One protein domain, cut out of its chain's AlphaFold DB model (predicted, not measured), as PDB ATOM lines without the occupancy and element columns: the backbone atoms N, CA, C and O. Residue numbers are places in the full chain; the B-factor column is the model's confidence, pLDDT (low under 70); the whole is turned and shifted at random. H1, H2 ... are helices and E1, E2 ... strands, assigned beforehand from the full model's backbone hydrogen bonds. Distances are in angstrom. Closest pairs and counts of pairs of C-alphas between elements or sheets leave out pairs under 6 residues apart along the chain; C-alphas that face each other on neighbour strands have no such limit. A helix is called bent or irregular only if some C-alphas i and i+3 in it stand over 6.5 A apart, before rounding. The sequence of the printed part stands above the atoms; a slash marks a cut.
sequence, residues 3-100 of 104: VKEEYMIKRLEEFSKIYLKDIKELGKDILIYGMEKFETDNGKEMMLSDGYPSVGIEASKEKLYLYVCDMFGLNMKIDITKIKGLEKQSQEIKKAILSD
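What this domain is: This is residues 3 to 100 of the 104 residues of an uncharacterized protein of Anaerococcus hydrogenalis (UniProt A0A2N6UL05). A strongly twisted sheet of five strands makes a wall with both helices over one face and the other face bare. The long helix H1 runs slantwise over it and kinks near residue 26, and the shorter H2 crosses the strands. The printed part has 98 residues, in the order H1 E1 E2 E3 E4 E5 H2; the antiparallel sheet E1 - E2 - E3 - E4 - E5 is a meander, each strand the neighbour of the one before. The class is mixed; the whole is compact, radius of gyration of the C-alphas 12.9 A, spanning 42 by 28 by 22 A.

Where its parts are: The strands are E1, residues 36 to 40, 12.8 A; E2, 43 to 49, 19.1 A; E3, 54 to 59, 16.7 A; E4, 64 to 69, 16.1 A; and E5, 75 to 79, 13.0 A. H1, residues 3 to 33, 32.8 A, begins at C-alpha 3 (-9.150, -48.667, -60.572). It is irregular: C-alphas 25 and 28 are 9.4 A apart. H2, residues 87 to 98, 16.6 A, ends at C-alpha 98 (7.698, -40.432, -25.542).

How they stand to each other: Within hydrogen-bond range are N 38 and O 45 of hairpin E1 and E2, 2.8 A; N 46 and O 57 of E2 and E3, 2.8 A; N 67 and O 56 of E3 and E4, 2.8 A; and N 66 and O 78 of E4 and E5, 2.9 A. H1 is on the sheet at a height of 8.0 A; its closest C-alphas to E4 are Leu 12 and Val 68, 6.1 A. H2 is on the same face at 9.4 A, across the strands, at 88 degrees to E4 on the local plane. H1 touches H2 with residues 23 to 31 alone, about perpendicular at 82 degrees; the closest C-alphas are Lys 28 and Ile 93, 4.5 A. Every O i to N i+4 pair is within range in H2, 20 of 27 in H1.

The domain as a whole: The C-alphas farthest apart, Val 3 and Ser 99, are 43.1 A apart. The printed part has no cut and no long link. Confidence is under 70 at residues 3, 72 and 73.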
ATOM      1  N   VAL A   3      -7.883 -48.702 -61.338       59.78
ATOM      2  CA  VAL A   3      -9.150 -48.667 -60.572       59.78
ATOM      3  C   VAL A   3      -8.995 -49.226 -59.147       59.78
ATOM      4  O   VAL A   3      -9.713 -48.806 -58.245       59.78
ATOM      5  N   LYS A   4      -8.049 -50.153 -58.918       75.19
ATOM      6  CA  LYS A   4      -7.798 -50.702 -57.577       75.19
ATOM      7  C   LYS A   4      -7.067 -49.705 -56.674       75.19
ATOM      8  O   LYS A   4      -7.447 -49.580 -55.524       75.19
ATOM      9  N   GLU A   5      -6.086 -48.963 -57.184       77.38
ATOM     10  CA  GLU A   5      -5.299 -48.013 -56.379       77.38
ATOM     11  C   GLU A   5      -6.144 -46.829 -55.892       77.38
ATOM     12  O   GLU A   5      -6.132 -46.515 -54.706       77.38
ATOM     13  N   GLU A   6      -6.957 -46.224 -56.764       83.56
ATOM     14  CA  GLU A   6      -7.848 -45.116 -56.377       83.56
ATOM     15  C   GLU A   6      -8.867 -45.527 -55.302       83.56
ATOM     16  O   GLU A   6      -9.194 -44.744 -54.409       83.56
ATOM     17  N   TYR A   7      -9.366 -46.764 -55.370       84.44
ATOM     18  CA  TYR A   7     -10.264 -47.318 -54.358       84.44
ATOM     19  C   TYR A   7      -9.569 -47.494 -53.004       84.44
ATOM     20  O   TYR A   7     -10.141 -47.173 -51.962       84.44
ATOM     21  N   MET A   8      -8.329 -47.982 -53.020       83.81
ATOM     22  CA  MET A   8      -7.536 -48.218 -51.813       83.81
ATOM     23  C   MET A   8      -7.180 -46.898 -51.133       83.81
ATOM     24  O   MET A   8      -7.399 -46.761 -49.933       83.81
ATOM     25  N   ILE A   9      -6.763 -45.888 -51.905       86.50
ATOM     26  CA  ILE A   9      -6.491 -44.536 -51.394       86.50
ATOM     27  C   ILE A   9      -7.734 -43.958 -50.709       86.50
ATOM     28  O   ILE A   9      -7.644 -43.518 -49.566       86.50
ATOM     29  N   LYS A  10      -8.907 -44.020 -51.355       88.62
ATOM     30  CA  LYS A  10     -10.163 -43.539 -50.750       88.62
ATOM     31  C   LYS A  10     -10.476 -44.237 -49.431       88.62
ATOM     32  O   LYS A  10     -10.889 -43.579 -48.481       88.62
ATOM     33  N   ARG A  11     -10.247 -45.550 -49.345       86.81
ATOM     34  CA  ARG A  11     -10.417 -46.276 -48.082       86.81
ATOM     35  C   ARG A  11      -9.441 -45.794 -47.014       86.81
ATOM     36  O   ARG A  11      -9.877 -45.533 -45.898       86.81
ATOM     37  N   LEU A  12      -8.158 -45.632 -47.335       89.44
ATOM     38  CA  LEU A  12      -7.170 -45.109 -46.384       89.44
ATOM     39  C   LEU A  12      -7.545 -43.701 -45.890       89.44
ATOM     40  O   LEU A  12      -7.411 -43.417 -44.700       89.44
ATOM     41  N   GLU A  13      -8.088 -42.847 -46.762       90.62
ATOM     42  CA  GLU A  13      -8.622 -41.534 -46.377       90.62
ATOM     43  C   GLU A  13      -9.827 -41.639 -45.431       90.62
ATOM     44  O   GLU A  13      -9.930 -40.872 -44.473       90.62
ATOM     45  N   GLU A  14     -10.759 -42.560 -45.690       91.31
ATOM     46  CA  GLU A  14     -11.919 -42.806 -44.824       91.31
ATOM     47  C   GLU A  14     -11.490 -43.293 -43.436       91.31
ATOM     48  O   GLU A  14     -11.926 -42.727 -42.434       91.31
ATOM     49  N   PHE A  15     -10.578 -44.267 -43.367       89.44
ATOM     50  CA  PHE A  15     -10.016 -44.740 -42.100       89.44
ATOM     51  C   PHE A  15      -9.278 -43.627 -41.359       89.44
ATOM     52  O   PHE A  15      -9.515 -43.417 -40.171       89.44
ATOM     53  N   SER A  16      -8.459 -42.847 -42.064       92.38
ATOM     54  CA  SER A  16      -7.754 -41.711 -41.472       92.38
ATOM     55  C   SER A  16      -8.715 -40.714 -40.820       92.38
ATOM     56  O   SER A  16      -8.456 -40.229 -39.723       92.38
ATOM     57  N   LYS A  17      -9.863 -40.429 -41.452       94.00
ATOM     58  CA  LYS A  17     -10.885 -39.534 -40.883       94.00
ATOM     59  C   LYS A  17     -11.501 -40.086 -39.598       94.00
ATOM     60  O   LYS A  17     -11.782 -39.294 -38.701       94.00
ATOM     61  N   ILE A  18     -11.703 -41.402 -39.509       92.75
ATOM     62  CA  ILE A  18     -12.221 -42.060 -38.300       92.75
ATOM     63  C   ILE A  18     -11.224 -41.877 -37.153       92.75
ATOM     64  O   ILE A  18     -11.571 -41.271 -36.144       92.75
ATOM     65  N   TYR A  19      -9.961 -42.256 -37.348       92.75
ATOM     66  CA  TYR A  19      -8.947 -42.127 -36.296       92.75
ATOM     67  C   TYR A  19      -8.655 -40.671 -35.916       92.75
ATOM     68  O   TYR A  19      -8.434 -40.374 -34.749       92.75
ATOM     69  N   LEU A  20      -8.709 -39.724 -36.859       95.31
ATOM     70  CA  LEU A  20      -8.595 -38.298 -36.529       95.31
ATOM     71  C   LEU A  20      -9.764 -37.801 -35.667       95.31
ATOM     72  O   LEU A  20      -9.569 -36.929 -34.818       95.31
ATOM     73  N   LYS A  21     -10.973 -38.336 -35.875       95.94
ATOM     74  CA  LYS A  21     -12.125 -38.049 -35.017       95.94
ATOM     75  C   LYS A  21     -11.916 -38.644 -33.623       95.94
ATOM     76  O   LYS A  21     -12.087 -37.920 -32.646       95.94
ATOM     77  N   ASP A  22     -11.467 -39.891 -33.535       94.81
ATOM     78  CA  ASP A  22     -11.207 -40.553 -32.253       94.81
ATOM     79  C   ASP A  22     -10.095 -39.842 -31.474       94.81
ATOM     80  O   ASP A  22     -10.244 -39.585 -30.287       94.81
ATOM     81  N   ILE A  23      -9.022 -39.400 -32.141       95.50
ATOM     82  CA  ILE A  23      -7.969 -38.572 -31.529       95.50
ATOM     83  C   ILE A  23      -8.546 -37.273 -30.975       95.50
ATOM     84  O   ILE A  23      -8.154 -36.832 -29.897       95.50
ATOM     85  N   LYS A  24      -9.477 -36.640 -31.694       95.25
ATOM     86  CA  LYS A  24     -10.119 -35.407 -31.231       95.25
ATOM     87  C   LYS A  24     -10.933 -35.626 -29.959       95.25
ATOM     88  O   LYS A  24     -10.921 -34.762 -29.082       95.25
ATOM     89  N   GLU A  25     -11.659 -36.738 -29.898       95.31
ATOM     90  CA  GLU A  25     -12.594 -37.065 -28.820       95.31
ATOM     91  C   GLU A  25     -11.886 -37.655 -27.593       95.31
ATOM     92  O   GLU A  25     -12.185 -37.251 -26.471       95.31
ATOM     93  N   LEU A  26     -10.923 -38.553 -27.804       95.25
ATOM     94  CA  LEU A  26     -10.240 -39.322 -26.759       95.25
ATOM     95  C   LEU A  26      -8.888 -38.721 -26.351       95.25
ATOM     96  O   LEU A  26      -8.394 -38.977 -25.256       95.25
ATOM     97  N   GLY A  27      -8.251 -37.930 -27.219       94.62
ATOM     98  CA  GLY A  27      -6.902 -37.425 -26.975       94.62
ATOM     99  C   GLY A  27      -5.920 -38.569 -26.726       94.62
ATOM    100  O   GLY A  27      -5.835 -39.499 -27.522       94.62
ATOM    101  N   LYS A  28      -5.182 -38.507 -25.612       94.44
ATOM    102  CA  LYS A  28      -4.214 -39.552 -25.241       94.44
ATOM    103  C   LYS A  28      -4.845 -40.908 -24.923       94.44
ATOM    104  O   LYS A  28      -4.151 -41.911 -25.027       94.44
ATOM    105  N   ASP A  29      -6.130 -40.959 -24.580       94.25
ATOM    106  CA  ASP A  29      -6.779 -42.212 -24.181       94.25
ATOM    107  C   ASP A  29      -6.955 -43.169 -25.371       94.25
ATOM    108  O   ASP A  29      -7.129 -44.369 -25.176       94.25
ATOM    109  N   ILE A  30      -6.811 -42.681 -26.612       93.88
ATOM    110  CA  ILE A  30      -6.742 -43.542 -27.802       93.88
ATOM    111  C   ILE A  30      -5.598 -44.565 -27.722       93.88
ATOM    112  O   ILE A  30      -5.672 -45.637 -28.312       93.88
ATOM    113  N   LEU A  31      -4.545 -44.251 -26.968       93.38
ATOM    114  CA  LEU A  31      -3.375 -45.106 -26.806       93.38
ATOM    115  C   LEU A  31      -3.654 -46.338 -25.928       93.38
ATOM    116  O   LEU A  31      -2.832 -47.244 -25.896       93.38
ATOM    117  N   ILE A  32      -4.818 -46.421 -25.269       89.56
ATOM    118  CA  ILE A  32      -5.290 -47.651 -24.604       89.56
ATOM    119  C   ILE A  32      -5.486 -48.784 -25.624       89.56
ATOM    120  O   ILE A  32      -5.394 -49.956 -25.271       89.56
ATOM    121  N   TYR A  33      -5.723 -48.446 -26.895       88.00
ATOM    122  CA  TYR A  33      -5.767 -49.415 -27.990       88.00
ATOM    123  C   TYR A  33      -4.373 -49.790 -28.521       88.00
ATOM    124  O   TYR A  33      -4.279 -50.536 -29.490       88.00
ATOM    125  N   GLY A  34      -3.297 -49.261 -27.931       90.44
ATOM    126  CA  GLY A  34      -1.926 -49.584 -28.311       90.44
ATOM    127  C   GLY A  34      -1.633 -51.070 -28.120       90.44
ATOM    128  O   GLY A  34      -1.737 -51.585 -27.012       90.44
ATOM    129  N   MET A  35      -1.271 -51.743 -29.207       89.00
ATOM    130  CA  MET A  35      -0.938 -53.168 -29.235       89.00
ATOM    131  C   MET A  35       0.557 -53.398 -29.042       89.00
ATOM    132  O   MET A  35       0.963 -54.264 -28.280       89.00
ATOM    133  N   GLU A  36       1.378 -52.617 -29.743       90.75
ATOM    134  CA  GLU A  36       2.833 -52.705 -29.674       90.75
ATOM    135  C   GLU A  36       3.440 -51.305 -29.766       90.75
ATOM    136  O   GLU A  36       2.886 -50.399 -30.400       90.75
ATOM    137  N   LYS A  37       4.599 -51.135 -29.131       90.62
ATOM    138  CA  LYS A  37       5.376 -49.898 -29.156       90.62
ATOM    139  C   LYS A  37       6.793 -50.194 -29.624       90.62
ATOM    140  O   LYS A  37       7.448 -51.091 -29.097       90.62
ATOM    141  N   PHE A  38       7.281 -49.397 -30.565       89.81
ATOM    142  CA  PHE A  38       8.595 -49.568 -31.173       89.81
ATOM    143  C   PHE A  38       9.412 -48.284 -31.069       89.81
ATOM    144  O   PHE A  38       8.887 -47.177 -31.205       89.81
ATOM    145  N   GLU A  39      10.716 -48.435 -30.867       91.00
ATOM    146  CA  GLU A  39      11.671 -47.350 -31.080       91.00
ATOM    147  C   GLU A  39      11.935 -47.215 -32.587       91.00
ATOM    148  O   GLU A  39      12.098 -48.205 -33.300       91.00
ATOM    149  N   THR A  40      11.992 -45.979 -33.070       84.50
ATOM    150  CA  THR A  40      12.338 -45.636 -34.455       84.50
ATOM    151  C   THR A  40      13.529 -44.684 -34.446       84.50
ATOM    152  O   THR A  40      13.801 -44.029 -33.439       84.50
ATOM    153  N   ASP A  41      14.199 -44.505 -35.586       83.44
ATOM    154  CA  ASP A  41      15.332 -43.571 -35.695       83.44
ATOM    155  C   ASP A  41      14.980 -42.121 -35.297       83.44
ATOM    156  O   ASP A  41      15.862 -41.330 -34.962       83.44
ATOM    157  N   ASN A  42      13.692 -41.755 -35.328       82.75
ATOM    158  CA  ASN A  42      13.219 -40.383 -35.129       82.75
ATOM    159  C   ASN A  42      12.329 -40.193 -33.886       82.75
ATOM    160  O   ASN A  42      11.859 -39.076 -33.636       82.75
ATOM    161  N   GLY A  43      12.092 -41.241 -33.098       90.88
ATOM    162  CA  GLY A  43      11.190 -41.202 -31.950       90.88
ATOM    163  C   GLY A  43      10.602 -42.571 -31.642       90.88
ATOM    164  O   GLY A  43      11.278 -43.580 -31.791       90.88
ATOM    165  N   LYS A  44       9.332 -42.618 -31.252       93.75
ATOM    166  CA  LYS A  44       8.636 -43.862 -30.918       93.75
ATOM    167  C   LYS A  44       7.354 -43.987 -31.718       93.75
ATOM    168  O   LYS A  44       6.692 -42.988 -31.990       93.75
ATOM    169  N   GLU A  45       6.987 -45.208 -32.053       92.44
ATOM    170  CA  GLU A  45       5.739 -45.527 -32.728       92.44
ATOM    171  C   GLU A  45       4.891 -46.434 -31.846       92.44
ATOM    172  O   GLU A  45       5.408 -47.353 -31.220       92.44
ATOM    173  N   MET A  46       3.592 -46.160 -31.795       93.44
ATOM    174  CA  MET A  46       2.601 -47.014 -31.160       93.44
ATOM    175  C   MET A  46       1.630 -47.529 -32.215       93.44
ATOM    176  O   MET A  46       0.915 -46.743 -32.836       93.44
ATOM    177  N   MET A  47       1.590 -48.842 -32.407       93.44
ATOM    178  CA  MET A  47       0.635 -49.493 -33.295       93.44
ATOM    179  C   MET A  47      -0.701 -49.658 -32.569       93.44
ATOM    180  O   MET A  47      -0.749 -50.207 -31.476       93.44
ATOM    181  N   LEU A  48      -1.781 -49.170 -33.176       92.12
ATOM    182  CA  LEU A  48      -3.150 -49.253 -32.649       92.12
ATOM    183  C   LEU A  48      -3.945 -50.422 -33.247       92.12
ATOM    184  O   LEU A  48      -4.943 -50.853 -32.683       92.12
ATOM    185  N   SER A  49      -3.550 -50.884 -34.433       88.81
ATOM    186  CA  SER A  49      -4.177 -52.004 -35.135       88.81
ATOM    187  C   SER A  49      -3.160 -52.651 -36.065       88.81
ATOM    188  O   SER A  49      -2.571 -51.961 -36.899       88.81
ATOM    189  N   ASP A  50      -3.019 -53.971 -35.979       82.62
ATOM    190  CA  ASP A  50      -2.212 -54.814 -36.873       82.62
ATOM    191  C   ASP A  50      -3.031 -55.423 -38.037       82.62
ATOM    192  O   ASP A  50      -2.502 -56.166 -38.866       82.62
ATOM    193  N   GLY A  51      -4.329 -55.100 -38.114       80.19
ATOM    194  CA  GLY A  51      -5.265 -55.605 -39.119       80.19
ATOM    195  C   GLY A  51      -5.189 -54.915 -40.488       80.19
ATOM    196  O   GLY A  51      -4.173 -54.356 -40.889       80.19
ATOM    197  N   TYR A  52      -6.297 -54.964 -41.242       77.75
ATOM    198  CA  TYR A  52      -6.435 -54.255 -42.518       77.75
ATOM    199  C   TYR A  52      -7.464 -53.110 -42.424       77.75
ATOM    200  O   TYR A  52      -8.666 -53.398 -42.356       77.75
ATOM    201  N   PRO A  53      -7.041 -51.832 -42.507       84.44
ATOM    202  CA  PRO A  53      -5.653 -51.358 -42.577       84.44
ATOM    203  C   PRO A  53      -4.932 -51.454 -41.226       84.44
ATOM    204  O   PRO A  53      -5.576 -51.463 -40.172       84.44
ATOM    205  N   SER A  54      -3.599 -51.473 -41.263       90.12
ATOM    206  CA  SER A  54      -2.803 -51.304 -40.053       90.12
ATOM    207  C   SER A  54      -2.734 -49.820 -39.719       90.12
ATOM    208  O   SER A  54      -2.708 -48.962 -40.611       90.12
ATOM    209  N   VAL A  55      -2.753 -49.501 -38.429       92.69
ATOM    210  CA  VAL A  55      -2.835 -48.119 -37.954       92.69
ATOM    211  C   VAL A  55      -1.831 -47.908 -36.844       92.69
ATOM    212  O   VAL A  55      -1.753 -48.710 -35.916       92.69
ATOM    213  N   GLY A  56      -1.087 -46.812 -36.927       93.50
ATOM    214  CA  GLY A  56      -0.066 -46.463 -35.949       93.50
ATOM    215  C   GLY A  56       0.026 -44.964 -35.720       93.50
ATOM    216  O   GLY A  56      -0.399 -44.161 -36.552       93.50
ATOM    217  N   ILE A  57       0.582 -44.585 -34.576       95.06
ATOM    218  CA  ILE A  57       0.904 -43.206 -34.230       95.06
ATOM    219  C   ILE A  57       2.403 -43.109 -33.951       95.06
ATOM    220  O   ILE A  57       2.895 -43.676 -32.980       95.06
ATOM    221  N   GLU A  58       3.124 -42.341 -34.765       94.62
ATOM    222  CA  GLU A  58       4.538 -42.026 -34.536       94.62
ATOM    223  C   GLU A  58       4.675 -40.669 -33.864       94.62
ATOM    224  O   GLU A  58       4.196 -39.648 -34.362       94.62
ATOM    225  N   ALA A  59       5.382 -40.655 -32.742       94.81
ATOM    226  CA  ALA A  59       5.732 -39.474 -31.986       94.81
ATOM    227  C   ALA A  59       7.245 -39.245 -32.033       94.81
ATOM    228  O   ALA A  59       8.045 -40.090 -31.643       94.81
ATOM    229  N   SER A  60       7.635 -38.043 -32.435       94.00
ATOM    230  CA  SER A  60       8.984 -37.491 -32.266       94.00
ATOM    231  C   SER A  60       8.910 -36.295 -31.320       94.00
ATOM    232  O   SER A  60       7.817 -35.863 -30.966       94.00
ATOM    233  N   LYS A  61      10.038 -35.684 -30.937       87.62
ATOM    234  CA  LYS A  61      10.019 -34.463 -30.099       87.62
ATOM    235  C   LYS A  61       9.176 -33.335 -30.709       87.62
ATOM    236  O   LYS A  61       8.495 -32.596 -29.990       87.62
ATOM    237  N   GLU A  62       9.198 -33.209 -32.031       89.81
ATOM    238  CA  GLU A  62       8.552 -32.108 -32.745       89.81
ATOM    239  C   GLU A  62       7.166 -32.485 -33.261       89.81
ATOM    240  O   GLU A  62       6.228 -31.702 -33.117       89.81
ATOM    241  N   LYS A  63       7.027 -33.688 -33.819       94.56
ATOM    242  CA  LYS A  63       5.880 -34.073 -34.641       94.56
ATOM    243  C   LYS A  63       5.168 -35.308 -34.120       94.56
ATOM    244  O   LYS A  63       5.762 -36.141 -33.440       94.56
ATOM    245  N   LEU A  64       3.904 -35.406 -34.502       96.31
ATOM    246  CA  LEU A  64       3.019 -36.526 -34.254       96.31
ATOM    247  C   LEU A  64       2.355 -36.887 -35.579       96.31
ATOM    248  O   LEU A  64       1.767 -36.016 -36.228       96.31
ATOM    249  N   TYR A  65       2.459 -38.146 -35.970       96.19
ATOM    250  CA  TYR A  65       1.959 -38.649 -37.233       96.19
ATOM    251  C   TYR A  65       0.961 -39.775 -37.012       96.19
ATOM    252  O   TYR A  65       1.232 -40.671 -36.226       96.19
ATOM    253  N   LEU A  66      -0.160 -39.739 -37.733       95.25
ATOM    254  CA  LEU A  66      -1.044 -40.891 -37.901       95.25
ATOM    255  C   LEU A  66      -0.636 -41.622 -39.177       95.25
ATOM    256  O   LEU A  66      -0.533 -41.000 -40.240       95.25
ATOM    257  N   TYR A  67      -0.458 -42.928 -39.061       92.19
ATOM    258  CA  TYR A  67      -0.264 -43.843 -40.168       92.19
ATOM    259  C   TYR A  67      -1.498 -44.690 -40.381       92.19
ATOM    260  O   TYR A  67      -2.032 -45.264 -39.435       92.19
ATOM    261  N   VAL A  68      -1.908 -44.801 -41.637       91.31
ATOM    262  CA  VAL A  68      -2.861 -45.811 -42.084       91.31
ATOM    263  C   VAL A  68      -2.231 -46.495 -43.285       91.31
ATOM    264  O   VAL A  68      -2.013 -45.857 -44.321       91.31
ATOM    265  N   CYS A  69      -1.898 -47.770 -43.128       86.56
ATOM    266  CA  CYS A  69      -1.152 -48.535 -44.117       86.56
ATOM    267  C   CYS A  69      -1.988 -49.713 -44.611       86.56
ATOM    268  O   CYS A  69      -2.661 -50.401 -43.840       86.56
ATOM    269  N   ASP A  70      -1.959 -49.938 -45.921       82.50
ATOM    270  CA  ASP A  70      -2.523 -51.145 -46.509       82.50
ATOM    271  C   ASP A  70      -1.478 -52.277 -46.571       82.50
ATOM    272  O   ASP A  70      -0.267 -52.055 -46.530       82.50
ATOM    273  N   MET A  71      -1.948 -53.521 -46.701       70.25
ATOM    274  CA  MET A  71      -1.095 -54.717 -46.825       70.25
ATOM    275  C   MET A  71      -0.228 -54.755 -48.102       70.25
ATOM    276  O   MET A  71       0.590 -55.659 -48.257       70.25
ATOM    277  N   PHE A  72      -0.409 -53.817 -49.034       67.12
ATOM    278  CA  PHE A  72       0.289 -53.736 -50.319       67.12
ATOM    279  C   PHE A  72       1.322 -52.596 -50.367       67.12
ATOM    280  O   PHE A  72       1.904 -52.348 -51.425       67.12
ATOM    281  N   GLY A  73       1.586 -51.936 -49.235       66.81
ATOM    282  CA  GLY A  73       2.612 -50.904 -49.095       66.81
ATOM    283  C   GLY A  73       2.159 -49.486 -49.451       66.81
ATOM    284  O   GLY A  73       3.011 -48.597 -49.527       66.81
ATOM    285  N   LEU A  74       0.858 -49.237 -49.667       72.25
ATOM    286  CA  LEU A  74       0.351 -47.862 -49.698       72.25
ATOM    287  C   LEU A  74       0.202 -47.354 -48.268       72.25
ATOM    288  O   LEU A  74      -0.610 -47.853 -47.489       72.25
ATOM    289  N   ASN A  75       0.962 -46.307 -47.962       81.50
ATOM    290  CA  ASN A  75       1.011 -45.716 -46.634       81.50
ATOM    291  C   ASN A  75       0.509 -44.276 -46.700       81.50
ATOM    292  O   ASN A  75       1.070 -43.438 -47.412       81.50
ATOM    293  N   MET A  76      -0.529 -43.973 -45.927       88.88
ATOM    294  CA  MET A  76      -0.956 -42.605 -45.679       88.88
ATOM    295  C   MET A  76      -0.334 -42.127 -44.365       88.88
ATOM    296  O   MET A  76      -0.596 -42.706 -43.317       88.88
ATOM    297  N   LYS A  77       0.487 -41.069 -44.428       91.56
ATOM    298  CA  LYS A  77       1.113 -40.419 -43.263       91.56
ATOM    299  C   LYS A  77       0.544 -39.013 -43.098       91.56
ATOM    300  O   LYS A  77       0.717 -38.171 -43.980       91.56
ATOM    301  N   ILE A  78      -0.106 -38.740 -41.970       94.69
ATOM    302  CA  ILE A  78      -0.762 -37.456 -41.695       94.69
ATOM    303  C   ILE A  78      -0.091 -36.779 -40.506       94.69
ATOM    304  O   ILE A  78      -0.055 -37.336 -39.415       94.69
ATOM    305  N   ASP A  79       0.419 -35.563 -40.711       95.62
ATOM    306  CA  ASP A  79       1.017 -34.734 -39.657       95.62
ATOM    307  C   ASP A  79      -0.078 -34.098 -38.788       95.62
ATOM    308  O   ASP A  79      -0.657 -33.068 -39.145       95.62
ATOM    309  N   ILE A  80      -0.371 -34.720 -37.645       95.38
ATOM    310  CA  ILE A  80      -1.468 -34.322 -36.752       95.38
ATOM    311  C   ILE A  80      -1.166 -32.977 -36.087       95.38
ATOM    312  O   ILE A  80      -2.075 -32.183 -35.849       95.38
ATOM    313  N   THR A  81       0.117 -32.655 -35.875       94.19
ATOM    314  CA  THR A  81       0.527 -31.399 -35.219       94.19
ATOM    315  C   THR A  81       0.161 -30.145 -36.004       94.19
ATOM    316  O   THR A  81       0.130 -29.053 -35.440       94.19
ATOM    317  N   LYS A  82      -0.140 -30.290 -37.298       94.31
ATOM    318  CA  LYS A  82      -0.553 -29.195 -38.182       94.31
ATOM    319  C   LYS A  82      -2.069 -29.058 -38.312       94.31
ATOM    320  O   LYS A  82      -2.536 -28.148 -38.997       94.31
ATOM    321  N   ILE A  83      -2.844 -29.951 -37.700       94.69
ATOM    322  CA  ILE A  83      -4.301 -29.940 -37.801       94.69
ATOM    323  C   ILE A  83      -4.869 -28.992 -36.746       94.69
ATOM    324  O   ILE A  83      -4.761 -29.225 -35.543       94.69
ATOM    325  N   LYS A  84      -5.518 -27.924 -37.220       94.44
ATOM    326  CA  LYS A  84      -6.167 -26.933 -36.359       94.44
ATOM    327  C   LYS A  84      -7.218 -27.590 -35.459       94.44
ATOM    328  O   LYS A  84      -8.107 -28.286 -35.950       94.44
ATOM    329  N   GLY A  85      -7.168 -27.295 -34.164       92.94
ATOM    330  CA  GLY A  85      -8.094 -27.825 -33.162       92.94
ATOM    331  C   GLY A  85      -7.695 -29.180 -32.569       92.94
ATOM    332  O   GLY A  85      -8.497 -29.745 -31.827       92.94
ATOM    333  N   LEU A  86      -6.502 -29.694 -32.892       95.81
ATOM    334  CA  LEU A  86      -5.897 -30.886 -32.280       95.81
ATOM    335  C   LEU A  86      -4.588 -30.572 -31.545       95.81
ATOM    336  O   LEU A  86      -3.848 -31.486 -31.189       95.81
ATOM    337  N   GLU A  87      -4.263 -29.301 -31.312       95.62
ATOM    338  CA  GLU A  87      -2.972 -28.880 -30.759       95.62
ATOM    339  C   GLU A  87      -2.742 -29.473 -29.362       95.62
ATOM    340  O   GLU A  87      -1.662 -29.994 -29.072       95.62
ATOM    341  N   LYS A  88      -3.778 -29.445 -28.513       95.50
ATOM    342  CA  LYS A  88      -3.737 -30.012 -27.160       95.50
ATOM    343  C   LYS A  88      -3.578 -31.533 -27.203       95.50
ATOM    344  O   LYS A  88      -2.641 -32.058 -26.610       95.50
ATOM    345  N   GLN A  89      -4.446 -32.224 -27.942       97.00
ATOM    346  CA  GLN A  89      -4.428 -33.683 -28.074       97.00
ATOM    347  C   GLN A  89      -3.090 -34.168 -28.638       97.00
ATOM    348  O   GLN A  89      -2.504 -35.113 -28.122       97.00
ATOM    349  N   SER A  90      -2.556 -33.465 -29.640       95.56
ATOM    350  CA  SER A  90      -1.259 -33.787 -30.238       95.56
ATOM    351  C   SER A  90      -0.119 -33.703 -29.222       95.56
ATOM    352  O   SER A  90       0.765 -34.554 -29.217       95.56
ATOM    353  N   GLN A  91      -0.120 -32.689 -28.351       94.94
ATOM    354  CA  GLN A  91       0.881 -32.543 -27.289       94.94
ATOM    355  C   GLN A  91       0.754 -33.649 -26.234       94.94
ATOM    356  O   GLN A  91       1.767 -34.219 -25.832       94.94
ATOM    357  N   GLU A  92      -0.472 -33.966 -25.811       95.31
ATOM    358  CA  GLU A  92      -0.748 -34.995 -24.799       95.31
ATOM    359  C   GLU A  92      -0.353 -36.393 -25.281       95.31
ATOM    360  O   GLU A  92       0.383 -37.086 -24.580       95.31
ATOM    361  N   ILE A  93      -0.766 -36.774 -26.495       95.62
ATOM    362  CA  ILE A  93      -0.409 -38.057 -27.117       95.62
ATOM    363  C   ILE A  93       1.107 -38.159 -27.286       95.62
ATOM    364  O   ILE A  93       1.719 -39.136 -26.863       95.62
ATOM    365  N   LYS A  94       1.734 -37.127 -27.869       94.88
ATOM    366  CA  LYS A  94       3.183 -37.097 -28.096       94.88
ATOM    367  C   LYS A  94       3.954 -37.274 -26.793       94.88
ATOM    368  O   LYS A  94       4.908 -38.044 -26.753       94.88
ATOM    369  N   LYS A  95       3.549 -36.565 -25.736       94.06
ATOM    370  CA  LYS A  95       4.166 -36.709 -24.420       94.06
ATOM    371  C   LYS A  95       4.013 -38.143 -23.922       94.06
ATOM    372  O   LYS A  95       5.034 -38.738 -23.622       94.06
ATOM    373  N   ALA A  96       2.792 -38.681 -23.909       93.75
ATOM    374  CA  ALA A  96       2.502 -40.008 -23.370       93.75
ATOM    375  C   ALA A  96       3.300 -41.127 -24.059       93.75
ATOM    376  O   ALA A  96       3.839 -42.002 -23.386       93.75
ATOM    377  N   ILE A  97       3.425 -41.069 -25.389       93.25
ATOM    378  CA  ILE A  97       4.232 -42.033 -26.145       93.25
ATOM    379  C   ILE A  97       5.721 -41.891 -25.782       93.25
ATOM    380  O   ILE A  97       6.382 -42.888 -25.508       93.25
ATOM    381  N   LEU A  98       6.263 -40.667 -25.761       92.25
ATOM    382  CA  LEU A  98       7.698 -40.432 -25.542       92.25
ATOM    383  C   LEU A  98       8.158 -40.619 -24.091       92.25
ATOM    384  O   LEU A  98       9.334 -40.906 -23.877       92.25
ATOM    385  N   SER A  99       7.279 -40.402 -23.110       89.31
ATOM    386  CA  SER A  99       7.578 -40.550 -21.680       89.31
ATOM    387  C   SER A  99       7.374 -41.972 -21.162       89.31
ATOM    388  O   SER A  99       7.550 -42.191 -19.966       89.31
ATOM    389  N   ASP A 100       7.000 -42.912 -22.036       80.00
ATOM    390  CA  ASP A 100       6.640 -44.279 -21.658       80.00
ATOM    391  C   ASP A 100       5.533 -44.326 -20.587       80.00
ATOM    392  O   ASP A 100       5.474 -45.249 -19.785       80.00
TER     393      ASP A 100